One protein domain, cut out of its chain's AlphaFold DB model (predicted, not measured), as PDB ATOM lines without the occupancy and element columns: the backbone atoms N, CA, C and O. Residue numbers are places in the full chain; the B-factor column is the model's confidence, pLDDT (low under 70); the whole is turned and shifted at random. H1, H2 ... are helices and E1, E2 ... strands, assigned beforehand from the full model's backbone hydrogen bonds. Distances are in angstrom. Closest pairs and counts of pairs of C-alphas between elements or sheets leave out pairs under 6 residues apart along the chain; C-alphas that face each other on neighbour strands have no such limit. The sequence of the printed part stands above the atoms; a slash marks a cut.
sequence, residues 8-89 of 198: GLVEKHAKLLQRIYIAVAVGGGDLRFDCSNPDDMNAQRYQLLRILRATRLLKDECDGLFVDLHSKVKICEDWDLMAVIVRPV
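What this domain is: This is residues 8 to 89 of the 198 residues of an uncharacterized protein of marine sediment metagenome (UniProt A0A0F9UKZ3). A small three-stranded sheet has the long helix H3 along one face, in two layers; H2 packs on the sheet with residues 19 to 25, and short H1 packs on H3. The 82 printed residues include, in order, H1, H2, E1, H3, E2 and E3, class mixed. The sheet runs E1, E3, E2, antiparallel. The whole is compact, radius of gyration of the C-alphas 12.8 A, yet elongated, spanning 41 by 26 by 18 A.

How they stand to each other: H1, residues 8 to 12, touches residues 51 to 55 alone of H3, residues 38 to 61; the closest C-alphas, Val 10 and Ile 51, are 6.5 A apart. H2, residues 14 to 26, is on the sheet of E1, residues 31 to 34, E3, residues 83 to 88, and E2, residues 73 to 78; its closest C-alphas to E3 are Val 24 and Pro 88, 5.0 A. E1 and E3 are antiparallel, with N 31 and O 86 2.8 A apart, within hydrogen-bond range. H3 runs along the strands at a height over the sheet of 9.9 A; its closest C-alphas to E3 are Met 41 and Val 84, 6.4 A. E1, H3 and E2 form a split strand-helix-strand unit, two same-way strands with E3 between them, its crossover right-handed. E2 and E3 form a hairpin, with N 76 and O 85 2.8 A apart, within range. Every O i to N i+4 pair is within range in H1, H2 and H3.

Where its parts are: H1 begins at C-alpha 8 (159.437, 202.779, 256.224). H2 measures 17.1 A, H3 34.7 A and E2 15.9 A from first to last C-alpha. E3, 16.2 A, ends at C-alpha 88 (152.986, 196.836, 279.503).

The domain as a whole: The farthest C-alphas, Asp 63 and Asp 80, are 41.3 A apart. The printed part has no cut; H3 to E2 is a long link of 11 residues. Mean pLDDT of the printed part is 72.0, with 27 residues under 70, among them 57 to 67.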
ATOM      1  N   GLY A   8     159.678 201.339 256.170       59.09
ATOM      2  CA  GLY A   8     159.437 202.779 256.224       59.09
ATOM      3  C   GLY A   8     158.419 203.228 257.280       59.09
ATOM      4  O   GLY A   8     158.539 204.339 257.791       59.09
ATOM      5  N   LEU A   9     157.443 202.394 257.672       63.50
ATOM      6  CA  LEU A   9     156.534 202.743 258.772       63.50
ATOM      7  C   LEU A   9     157.235 202.655 260.139       63.50
ATOM      8  O   LEU A   9     157.038 203.519 260.988       63.50
ATOM      9  N   VAL A  10     158.070 201.640 260.349       61.97
ATOM     10  CA  VAL A  10     158.827 201.452 261.596       61.97
ATOM     11  C   VAL A  10     159.969 202.463 261.694       61.97
ATOM     12  O   VAL A  10     160.129 203.095 262.737       61.97
ATOM     13  N   GLU A  11     160.684 202.715 260.598       63.81
ATOM     14  CA  GLU A  11     161.749 203.723 260.512       63.81
ATOM     15  C   GLU A  11     161.224 205.136 260.796       63.81
ATOM     16  O   GLU A  11     161.767 205.846 261.648       63.81
ATOM     17  N   LYS A  12     160.103 205.526 260.167       69.31
ATOM     18  CA  LYS A  12     159.453 206.829 260.395       69.31
ATOM     19  C   LYS A  12     159.074 207.048 261.863       69.31
ATOM     20  O   LYS A  12     159.034 208.188 262.327       69.31
ATOM     21  N   HIS A  13     158.799 205.971 262.597       70.25
ATOM     22  CA  HIS A  13     158.323 206.011 263.979       70.25
ATOM     23  C   HIS A  13     159.325 205.439 264.999       70.25
ATOM     24  O   HIS A  13     158.952 205.198 266.148       70.25
ATOM     25  N   ALA A  14     160.607 205.307 264.641       68.00
ATOM     26  CA  ALA A  14     161.633 204.693 265.490       68.00
ATOM     27  C   ALA A  14     161.755 205.343 266.882       68.00
ATOM     28  O   ALA A  14     161.812 204.647 267.893       68.00
ATOM     29  N   LYS A  15     161.705 206.682 266.965       71.94
ATOM     30  CA  LYS A  15     161.759 207.412 268.251       71.94
ATOM     31  C   LYS A  15     160.560 207.103 269.154       71.94
ATOM     32  O   LYS A  15     160.708 207.004 270.369       71.94
ATOM     33  N   LEU A  16     159.369 206.965 268.572       78.50
ATOM     34  CA  LEU A  16     158.152 206.613 269.304       78.50
ATOM     35  C   LEU A  16     158.232 205.168 269.812       78.50
ATOM     36  O   LEU A  16     157.971 204.919 270.985       78.50
ATOM     37  N   LEU A  17     158.659 204.241 268.955       75.81
ATOM     38  CA  LEU A  17     158.858 202.836 269.317       75.81
ATOM     39  C   LEU A  17     159.917 202.664 270.414       75.81
ATOM     40  O   LEU A  17     159.705 201.894 271.346       75.81
ATOM     41  N   GLN A  18     161.008 203.433 270.369       73.38
ATOM     42  CA  GLN A  18     162.020 203.454 271.426       73.38
ATOM     43  C   GLN A  18     161.444 203.948 272.762       73.38
ATOM     44  O   GLN A  18     161.726 203.360 273.804       73.38
ATOM     45  N   ARG A  19     160.602 204.993 272.748       75.75
ATOM     46  CA  ARG A  19     159.909 205.478 273.956       75.75
ATOM     47  C   ARG A  19     158.971 204.422 274.536       75.75
ATOM     48  O   ARG A  19     158.981 204.220 275.746       75.75
ATOM     49  N   ILE A  20     158.206 203.738 273.682       78.81
ATOM     50  CA  ILE A  20     157.334 202.629 274.092       78.81
ATOM     51  C   ILE A  20     158.174 201.502 274.703       78.81
ATOM     52  O   ILE A  20     157.867 201.041 275.797       78.81
ATOM     53  N   TYR A  21     159.271 201.104 274.052       75.94
ATOM     54  CA  TYR A  21     160.171 200.073 274.567       75.94
ATOM     55  C   TYR A  21     160.745 200.434 275.940       75.94
ATOM     56  O   TYR A  21     160.706 199.605 276.841       75.94
ATOM     57  N   ILE A  22     161.237 201.660 276.137       74.06
ATOM     58  CA  ILE A  22     161.786 202.093 277.432       74.06
ATOM     59  C   ILE A  22     160.703 202.065 278.518       74.06
ATOM     60  O   ILE A  22     160.947 201.524 279.597       74.06
ATOM     61  N   ALA A  23     159.508 202.595 278.232       67.75
ATOM     62  CA  ALA A  23     158.394 202.605 279.182       67.75
ATOM     63  C   ALA A  23     158.000 201.182 279.621       67.75
ATOM     64  O   ALA A  23     157.800 200.927 280.806       67.75
ATOM     65  N   VAL A  24     157.981 200.246 278.671       65.56
ATOM     66  CA  VAL A  24     157.494 198.872 278.859       65.56
ATOM     67  C   VAL A  24     158.565 197.934 279.420       65.56
ATOM     68  O   VAL A  24     158.269 197.136 280.302       65.56
ATOM     69  N   ALA A  25     159.803 198.010 278.924       61.97
ATOM     70  CA  ALA A  25     160.872 197.059 279.239       61.97
ATOM     71  C   ALA A  25     161.770 197.496 280.405       61.97
ATOM     72  O   ALA A  25     162.303 196.643 281.107       61.97
ATOM     73  N   VAL A  26     161.958 198.805 280.602       58.69
ATOM     74  CA  VAL A  26     162.862 199.349 281.637       58.69
ATOM     75  C   VAL A  26     162.071 200.019 282.758       58.69
ATOM     76  O   VAL A  26     162.424 199.879 283.924       58.69
ATOM     77  N   GLY A  27     161.003 200.742 282.410       54.84
ATOM     78  CA  GLY A  27     160.234 201.549 283.357       54.84
ATOM     79  C   GLY A  27     159.073 200.831 284.047       54.84
ATOM     80  O   GLY A  27     158.615 201.318 285.076       54.84
ATOM     81  N   GLY A  28     158.572 199.717 283.492       59.56
ATOM     82  CA  GLY A  28     157.361 199.039 283.983       59.56
ATOM     83  C   GLY A  28     156.125 199.948 284.052       59.56
ATOM     84  O   GLY A  28     155.196 199.662 284.804       59.56
ATOM     85  N   GLY A  29     156.141 201.061 283.316       70.88
ATOM     86  CA  GLY A  29     155.200 202.164 283.456       70.88
ATOM     87  C   GLY A  29     154.347 202.362 282.212       70.88
ATOM     88  O   GLY A  29     154.692 201.928 281.112       70.88
ATOM     89  N   ASP A  30     153.227 203.049 282.398       80.81
ATOM     90  CA  ASP A  30     152.329 203.407 281.309       80.81
ATOM     91  C   ASP A  30     152.872 204.603 280.519       80.81
ATOM     92  O   ASP A  30     153.423 205.552 281.083       80.81
ATOM     93  N   LEU A  31     152.661 204.592 279.206       84.62
ATOM     94  CA  LEU A  31     152.911 205.734 278.339       84.62
ATOM     95  C   LEU A  31     151.579 206.345 277.913       84.62
ATOM     96  O   LEU A  31     150.772 205.699 277.247       84.62
ATOM     97  N   ARG A  32     151.366 207.604 278.286       88.12
ATOM     98  CA  ARG A  32     150.130 208.341 278.030       88.12
ATOM     99  C   ARG A  32     150.285 209.304 276.851       88.12
ATOM    100  O   ARG A  32     151.323 209.953 276.706       88.12
ATOM    101  N   PHE A  33     149.237 209.396 276.039       86.50
ATOM    102  CA  PHE A  33     149.094 210.329 274.926       86.50
ATOM    103  C   PHE A  33     147.804 211.125 275.110       86.50
ATOM    104  O   PHE A  33     146.716 210.603 274.874       86.50
ATOM    105  N   ASP A  34     147.942 212.372 275.551       88.88
ATOM    106  CA  ASP A  34     146.817 213.294 275.699       88.88
ATOM    107  C   ASP A  34     146.239 213.665 274.332       88.88
ATOM    108  O   ASP A  34     146.980 213.943 273.384       88.88
ATOM    109  N   CYS A  35     144.914 213.654 274.240       86.25
ATOM    110  CA  CYS A  35     144.143 213.951 273.041       86.25
ATOM    111  C   CYS A  35     143.214 215.137 273.321       86.25
ATOM    112  O   CYS A  35     142.740 215.324 274.439       86.25
ATOM    113  N   SER A  36     142.943 215.950 272.301       85.94
ATOM    114  CA  SER A  36     142.137 217.167 272.483       85.94
ATOM    115  C   SER A  36     140.647 216.917 272.258       85.94
ATOM    116  O   SER A  36     139.811 217.685 272.727       85.94
ATOM    117  N   ASN A  37     140.307 215.873 271.497       75.81
ATOM    118  CA  ASN A  37     138.944 215.526 271.112       75.81
ATOM    119  C   ASN A  37     138.824 214.009 270.791       75.81
ATOM    120  O   ASN A  37     139.845 213.315 270.711       75.81
ATOM    121  N   PRO A  38     137.598 213.471 270.639       69.81
ATOM    122  CA  PRO A  38     137.375 212.050 270.342       69.81
ATOM    123  C   PRO A  38     138.001 211.559 269.031       69.81
ATOM    124  O   PRO A  38     138.505 210.437 268.968       69.81
ATOM    125  N   ASP A  39     138.004 212.394 267.991       73.88
ATOM    126  CA  ASP A  39     138.555 212.040 266.681       73.88
ATOM    127  C   ASP A  39     140.080 211.904 266.735       73.88
ATOM    128  O   ASP A  39     140.638 210.950 266.185       73.88
ATOM    129  N   ASP A  40     140.752 212.787 267.477       70.56
ATOM    130  CA  ASP A  40     142.182 212.716 267.775       70.56
ATOM    131  C   ASP A  40     142.508 211.414 268.509       70.56
ATOM    132  O   ASP A  40     143.501 210.755 268.198       70.56
ATOM    133  N   MET A  41     141.659 211.009 269.458       69.25
ATOM    134  CA  MET A  41     141.870 209.790 270.234       69.25
ATOM    135  C   MET A  41     141.742 208.534 269.365       69.25
ATOM    136  O   MET A  41     142.608 207.652 269.410       69.25
ATOM    137  N   ASN A  42     140.728 208.494 268.498       70.56
ATOM    138  CA  ASN A  42     140.548 207.431 267.510       70.56
ATOM    139  C   ASN A  42     141.720 207.370 266.519       70.56
ATOM    140  O   ASN A  42     142.263 206.290 266.258       70.56
ATOM    141  N   ALA A  43     142.152 208.522 265.999       70.69
ATOM    142  CA  ALA A  43     143.281 208.623 265.079       70.69
ATOM    143  C   ALA A  43     144.590 208.157 265.736       70.69
ATOM    144  O   ALA A  43     145.333 207.361 265.148       70.69
ATOM    145  N   GLN A  44     144.841 208.586 266.974       74.12
ATOM    146  CA  GLN A  44     146.026 208.227 267.748       74.12
ATOM    147  C   GLN A  44     146.046 206.728 268.077       74.12
ATOM    148  O   GLN A  44     147.072 206.068 267.883       74.12
ATOM    149  N   ARG A  45     144.914 206.153 268.506       76.62
ATOM    150  CA  ARG A  45     144.795 204.706 268.743       76.62
ATOM    151  C   ARG A  45     145.037 203.907 267.470       76.62
ATOM    152  O   ARG A  45     145.822 202.955 267.488       76.62
ATOM    153  N   TYR A  46     144.391 204.287 266.369       77.12
ATOM    154  CA  TYR A  46     144.557 203.607 265.087       77.12
ATOM    155  C   TYR A  46     146.015 203.653 264.614       77.12
ATOM    156  O   TYR A  46     146.578 202.632 264.203       77.12
ATOM    157  N   GLN A  47     146.664 204.814 264.730       77.12
ATOM    158  CA  GLN A  47     148.073 204.975 264.392       77.12
ATOM    159  C   GLN A  47     148.974 204.072 265.246       77.12
ATOM    160  O   GLN A  47     149.841 203.385 264.698       77.12
ATOM    161  N   LEU A  48     148.769 204.042 266.567       78.25
ATOM    162  CA  LEU A  48     149.556 203.215 267.484       78.25
ATOM    163  C   LEU A  48     149.379 201.718 267.194       78.25
ATOM    164  O   LEU A  48     150.378 201.008 267.071       78.25
ATOM    165  N   LEU A  49     148.143 201.249 266.992       75.94
ATOM    166  CA  LEU A  49     147.861 199.862 266.603       75.94
ATOM    167  C   LEU A  49     148.580 199.485 265.304       75.94
ATOM    168  O   LEU A  49     149.219 198.433 265.220       75.94
ATOM    169  N   ARG A  50     148.518 200.364 264.300       76.00
ATOM    170  CA  ARG A  50     149.137 200.135 262.991       76.00
ATOM    171  C   ARG A  50     150.662 200.038 263.077       76.00
ATOM    172  O   ARG A  50     151.245 199.157 262.449       76.00
ATOM    173  N   ILE A  51     151.306 200.922 263.843       73.94
ATOM    174  CA  ILE A  51     152.767 200.920 264.021       73.94
ATOM    175  C   ILE A  51     153.209 199.687 264.818       73.94
ATOM    176  O   ILE A  51     154.169 199.025 264.429       73.94
ATOM    177  N   LEU A  52     152.501 199.336 265.896       78.00
ATOM    178  CA  LEU A  52     152.828 198.156 266.698       78.00
ATOM    179  C   LEU A  52     152.665 196.868 265.887       78.00
ATOM    180  O   LEU A  52     153.582 196.051 265.872       78.00
ATOM    181  N   ARG A  53     151.567 196.704 265.139       78.81
ATOM    182  CA  ARG A  53     151.368 195.528 264.274       78.81
ATOM    183  C   ARG A  53     152.491 195.371 263.245       78.81
ATOM    184  O   ARG A  53     152.910 194.250 262.979       78.81
ATOM    185  N   ALA A  54     153.025 196.477 262.724       68.06
ATOM    186  CA  ALA A  54     154.181 196.435 261.831       68.06
ATOM    187  C   ALA A  54     155.441 195.868 262.511       68.06
ATOM    188  O   ALA A  54     156.218 195.193 261.848       68.06
ATOM    189  N   THR A  55     155.627 196.060 263.824       70.50
ATOM    190  CA  THR A  55     156.755 195.444 264.556       70.50
ATOM    191  C   THR A  55     156.652 193.920 264.641       70.50
ATOM    192  O   THR A  55     157.672 193.245 264.549       70.50
ATOM    193  N   ARG A  56     155.434 193.369 264.748       75.62
ATOM    194  CA  ARG A  56     155.202 191.917 264.713       75.62
ATOM    195  C   ARG A  56     155.476 191.344 263.325       75.62
ATOM    196  O   ARG A  56     156.225 190.388 263.212       75.62
ATOM    197  N   LEU A  57     154.945 191.983 262.282       68.44
ATOM    198  CA  LEU A  57     155.194 191.566 260.897       68.44
ATOM    199  C   LEU A  57     156.692 191.575 260.563       68.44
ATOM    200  O   LEU A  57     157.192 190.606 260.012       68.44
ATOM    201  N   LEU A  58     157.426 192.613 260.979       62.09
ATOM    202  CA  LEU A  58     158.882 192.653 260.805       62.09
ATOM    203  C   LEU A  58     159.605 191.528 261.540       62.09
ATOM    204  O   LEU A  58     160.588 191.003 261.030       62.09
ATOM    205  N   LYS A  59     159.157 191.167 262.744       67.00
ATOM    206  CA  LYS A  59     159.732 190.035 263.474       67.00
ATOM    207  C   LYS A  59     159.520 188.734 262.703       67.00
ATOM    208  O   LYS A  59     160.472 187.970 262.571       67.00
ATOM    209  N   ASP A  60     158.302 188.507 262.224       64.12
ATOM    210  CA  ASP A  60     157.922 187.277 261.530       64.12
ATOM    211  C   ASP A  60     158.632 187.163 260.164       64.12
ATOM    212  O   ASP A  60     159.053 186.076 259.784       64.12
ATOM    213  N   GLU A  61     158.845 188.281 259.459       61.19
ATOM    214  CA  GLU A  61     159.534 188.324 258.156       61.19
ATOM    215  C   GLU A  61     161.072 188.317 258.253       61.19
ATOM    216  O   GLU A  61     161.748 188.008 257.275       61.19
ATOM    217  N   CYS A  62     161.641 188.686 259.405       54.88
ATOM    218  CA  CYS A  62     163.093 188.773 259.624       54.88
ATOM    219  C   CYS A  62     163.593 187.746 260.656       54.88
ATOM    220  O   CYS A  62     164.512 188.052 261.419       54.88
ATOM    221  N   ASP A  63     162.963 186.570 260.731       56.56
ATOM    222  CA  ASP A  63     163.362 185.437 261.587       56.56
ATOM    223  C   ASP A  63     163.633 185.808 263.060       56.56
ATOM    224  O   ASP A  63     164.545 185.296 263.712       56.56
ATOM    225  N   GLY A  64     162.847 186.728 263.623       51.69
ATOM    226  CA  GLY A  64     162.968 187.094 265.034       51.69
ATOM    227  C   GLY A  64     164.006 188.171 265.362       51.69
ATOM    228  O   GLY A  64     164.171 188.491 266.540       51.69
ATOM    229  N   LEU A  65     164.669 188.773 264.366       50.47
ATOM    230  CA  LEU A  65     165.653 189.849 264.588       50.47
ATOM    231  C   LEU A  65     165.038 191.123 265.194       50.47
ATOM    232  O   LEU A  65     165.737 191.906 265.839       50.47
ATOM    233  N   PHE A  66     163.734 191.335 265.007       54.59
ATOM    234  CA  PHE A  66     163.011 192.482 265.553       54.59
ATOM    235  C   PHE A  66     162.265 192.135 266.841       54.59
ATOM    236  O   PHE A  66     161.663 191.073 266.992       54.59
ATOM    237  N   VAL A  67     162.252 193.086 267.777       62.75
ATOM    238  CA  VAL A  67     161.433 192.974 268.985       62.75
ATOM    239  C   VAL A  67     159.974 193.223 268.619       62.75
ATOM    240  O   VAL A  67     159.603 194.332 268.239       62.75
ATOM    241  N   ASP A  68     159.139 192.207 268.808       71.19
ATOM    242  CA  ASP A  68     157.689 192.363 268.763       71.19
ATOM    243  C   ASP A  68     157.230 193.158 269.990       71.19
ATOM    244  O   ASP A  68     157.195 192.655 271.115       71.19
ATOM    245  N   LEU A  69     156.949 194.443 269.768       70.44
ATOM    246  CA  LEU A  69     156.395 195.332 270.784       70.44
ATOM    247  C   LEU A  69     154.884 195.159 270.905       70.44
ATOM    248  O   LEU A  69     154.344 195.410 271.976       70.44
ATOM    249  N   HIS A  70     154.211 194.711 269.844       76.06
ATOM    250  CA  HIS A  70     152.765 194.524 269.834       76.06
ATOM    251  C   HIS A  70     152.320 193.489 270.866       76.06
ATOM    252  O   HIS A  70     151.378 193.747 271.607       76.06
ATOM    253  N   SER A  71     153.008 192.350 270.972       69.56
ATOM    254  CA  SER A  71     152.686 191.342 272.000       69.56
ATOM    255  C   SER A  71     153.040 191.765 273.428       69.56
ATOM    256  O   SER A  71     152.587 191.137 274.384       69.56
ATOM    257  N   LYS A  72     153.837 192.825 273.600       72.25
ATOM    258  CA  LYS A  72     154.326 193.282 274.909       72.25
ATOM    259  C   LYS A  72     153.503 194.415 275.506       72.25
ATOM    260  O   LYS A  72     153.736 194.777 276.660       72.25
ATOM    261  N   VAL A  73     152.576 194.997 274.747       72.12
ATOM    262  CA  VAL A  73     151.837 196.190 275.166       72.12
ATOM    263  C   VAL A  73     150.346 196.072 274.889       72.12
ATOM    264  O   VAL A  73     149.925 195.455 273.917       72.12
ATOM    265  N   LYS A  74     149.540 196.716 275.731       80.31
ATOM    266  CA  LYS A  74     148.103 196.902 275.537       80.31
ATOM    267  C   LYS A  74     147.814 198.386 275.341       80.31
ATOM    268  O   LYS A  74     148.346 199.215 276.075       80.31
ATOM    269  N   ILE A  75     146.972 198.712 274.363       78.75
ATOM    270  CA  ILE A  75     146.442 200.066 274.183       78.75
ATOM    271  C   ILE A  75     145.082 200.141 274.873       78.75
ATOM    272  O   ILE A  75     144.197 199.336 274.579       78.75
ATOM    273  N   CYS A  76     144.927 201.106 275.771       77.00
ATOM    274  CA  CYS A  76     143.679 201.444 276.442       77.00
ATOM    275  C   CYS A  76     143.284 202.886 276.106       77.00
ATOM    276  O   CYS A  76     144.143 203.723 275.833       77.00
ATOM    277  N   GLU A  77     141.990 203.170 276.161       77.81
ATOM    278  CA  GLU A  77     141.434 204.520 276.060       77.81
ATOM    279  C   GLU A  77     140.968 204.952 277.452       77.81
ATOM    280  O   GLU A  77     140.356 204.163 278.176       77.81
ATOM    281  N   ASP A  78     141.273 206.190 277.822       77.75
ATOM    282  CA  ASP A  78     140.759 206.863 279.008       77.75
ATOM    283  C   ASP A  78     139.936 208.063 278.531       77.75
ATOM    284  O   ASP A  78     140.483 209.097 278.147       77.75
ATOM    285  N   TRP A  79     138.619 207.875 278.472       77.00
ATOM    286  CA  TRP A  79     137.678 208.865 277.945       77.00
ATOM    287  C   TRP A  79     137.469 210.042 278.903       77.00
ATOM    288  O   TRP A  79     137.229 211.155 278.445       77.00
ATOM    289  N   ASP A  80     137.625 209.824 280.211       75.75
ATOM    290  CA  ASP A  80     137.497 210.880 281.222       75.75
ATOM    291  C   ASP A  80     138.684 211.845 281.155       75.75
ATOM    292  O   ASP A  80     138.534 213.061 281.290       75.75
ATOM    293  N   LEU A  81     139.881 211.303 280.918       75.69
ATOM    294  CA  LEU A  81     141.115 212.075 280.802       75.69
ATOM    295  C   LEU A  81     141.496 212.405 279.354       75.69
ATOM    296  O   LEU A  81     142.558 212.996 279.147       75.69
ATOM    297  N   MET A  82     140.653 212.031 278.383       79.69
ATOM    298  CA  MET A  82     140.878 212.180 276.943       79.69
ATOM    299  C   MET A  82     142.284 211.733 276.528       79.69
ATOM    300  O   MET A  82     143.070 212.508 275.984       79.69
ATOM    301  N   ALA A  83     142.637 210.481 276.820       76.31
ATOM    302  CA  ALA A  83     143.982 209.975 276.581       76.31
ATOM    303  C   ALA A  83     144.020 208.540 276.047       76.31
ATOM    304  O   ALA A  83     143.260 207.665 276.461       76.31
ATOM    305  N   VAL A  84     144.998 208.270 275.181       75.94
ATOM    306  CA  VAL A  84     145.379 206.904 274.800       75.94
ATOM    307  C   VAL A  84     146.546 206.461 275.672       75.94
ATOM    308  O   VAL A  84     147.561 207.153 275.768       75.94
ATOM    309  N   ILE A  85     146.429 205.295 276.301       82.38
ATOM    310  CA  ILE A  85     147.429 204.761 277.226       82.38
ATOM    311  C   ILE A  85     148.012 203.468 276.654       82.38
ATOM    312  O   ILE A  85     147.291 202.504 276.409       82.38
ATOM    313  N   VAL A  86     149.331 203.427 276.473       82.56
ATOM    314  CA  VAL A  86     150.091 202.216 276.139       82.56
ATOM    315  C   VAL A  86     150.662 201.644 277.430       82.56
ATOM    316  O   VAL A  86     151.482 202.284 278.083       82.56
ATOM    317  N   ARG A  87     150.230 200.443 277.800       80.38
ATOM    318  CA  ARG A  87     150.577 199.787 279.068       80.38
ATOM    319  C   ARG A  87     151.368 198.514 278.795       80.38
ATOM    320  O   ARG A  87     151.042 197.827 277.823       80.38
ATOM    321  N   PRO A  88     152.368 198.149 279.610       71.19
ATOM    322  CA  PRO A  88     152.986 196.836 279.503       71.19
ATOM    323  C   PRO A  88     151.936 195.745 279.740       71.19
ATOM    324  O   PRO A  88     151.122 195.838 280.665       71.19
ATOM    325  N   VAL A  89     151.974 194.682 278.937       71.44
ATOM    326  CA  VAL A  89     151.292 193.431 279.282       71.44
ATOM    327  C   VAL A  89     152.087 192.833 280.435       71.44
ATOM    328  O   VAL A  89     153.077 192.131 280.245       71.44
TER     329      VAL A  89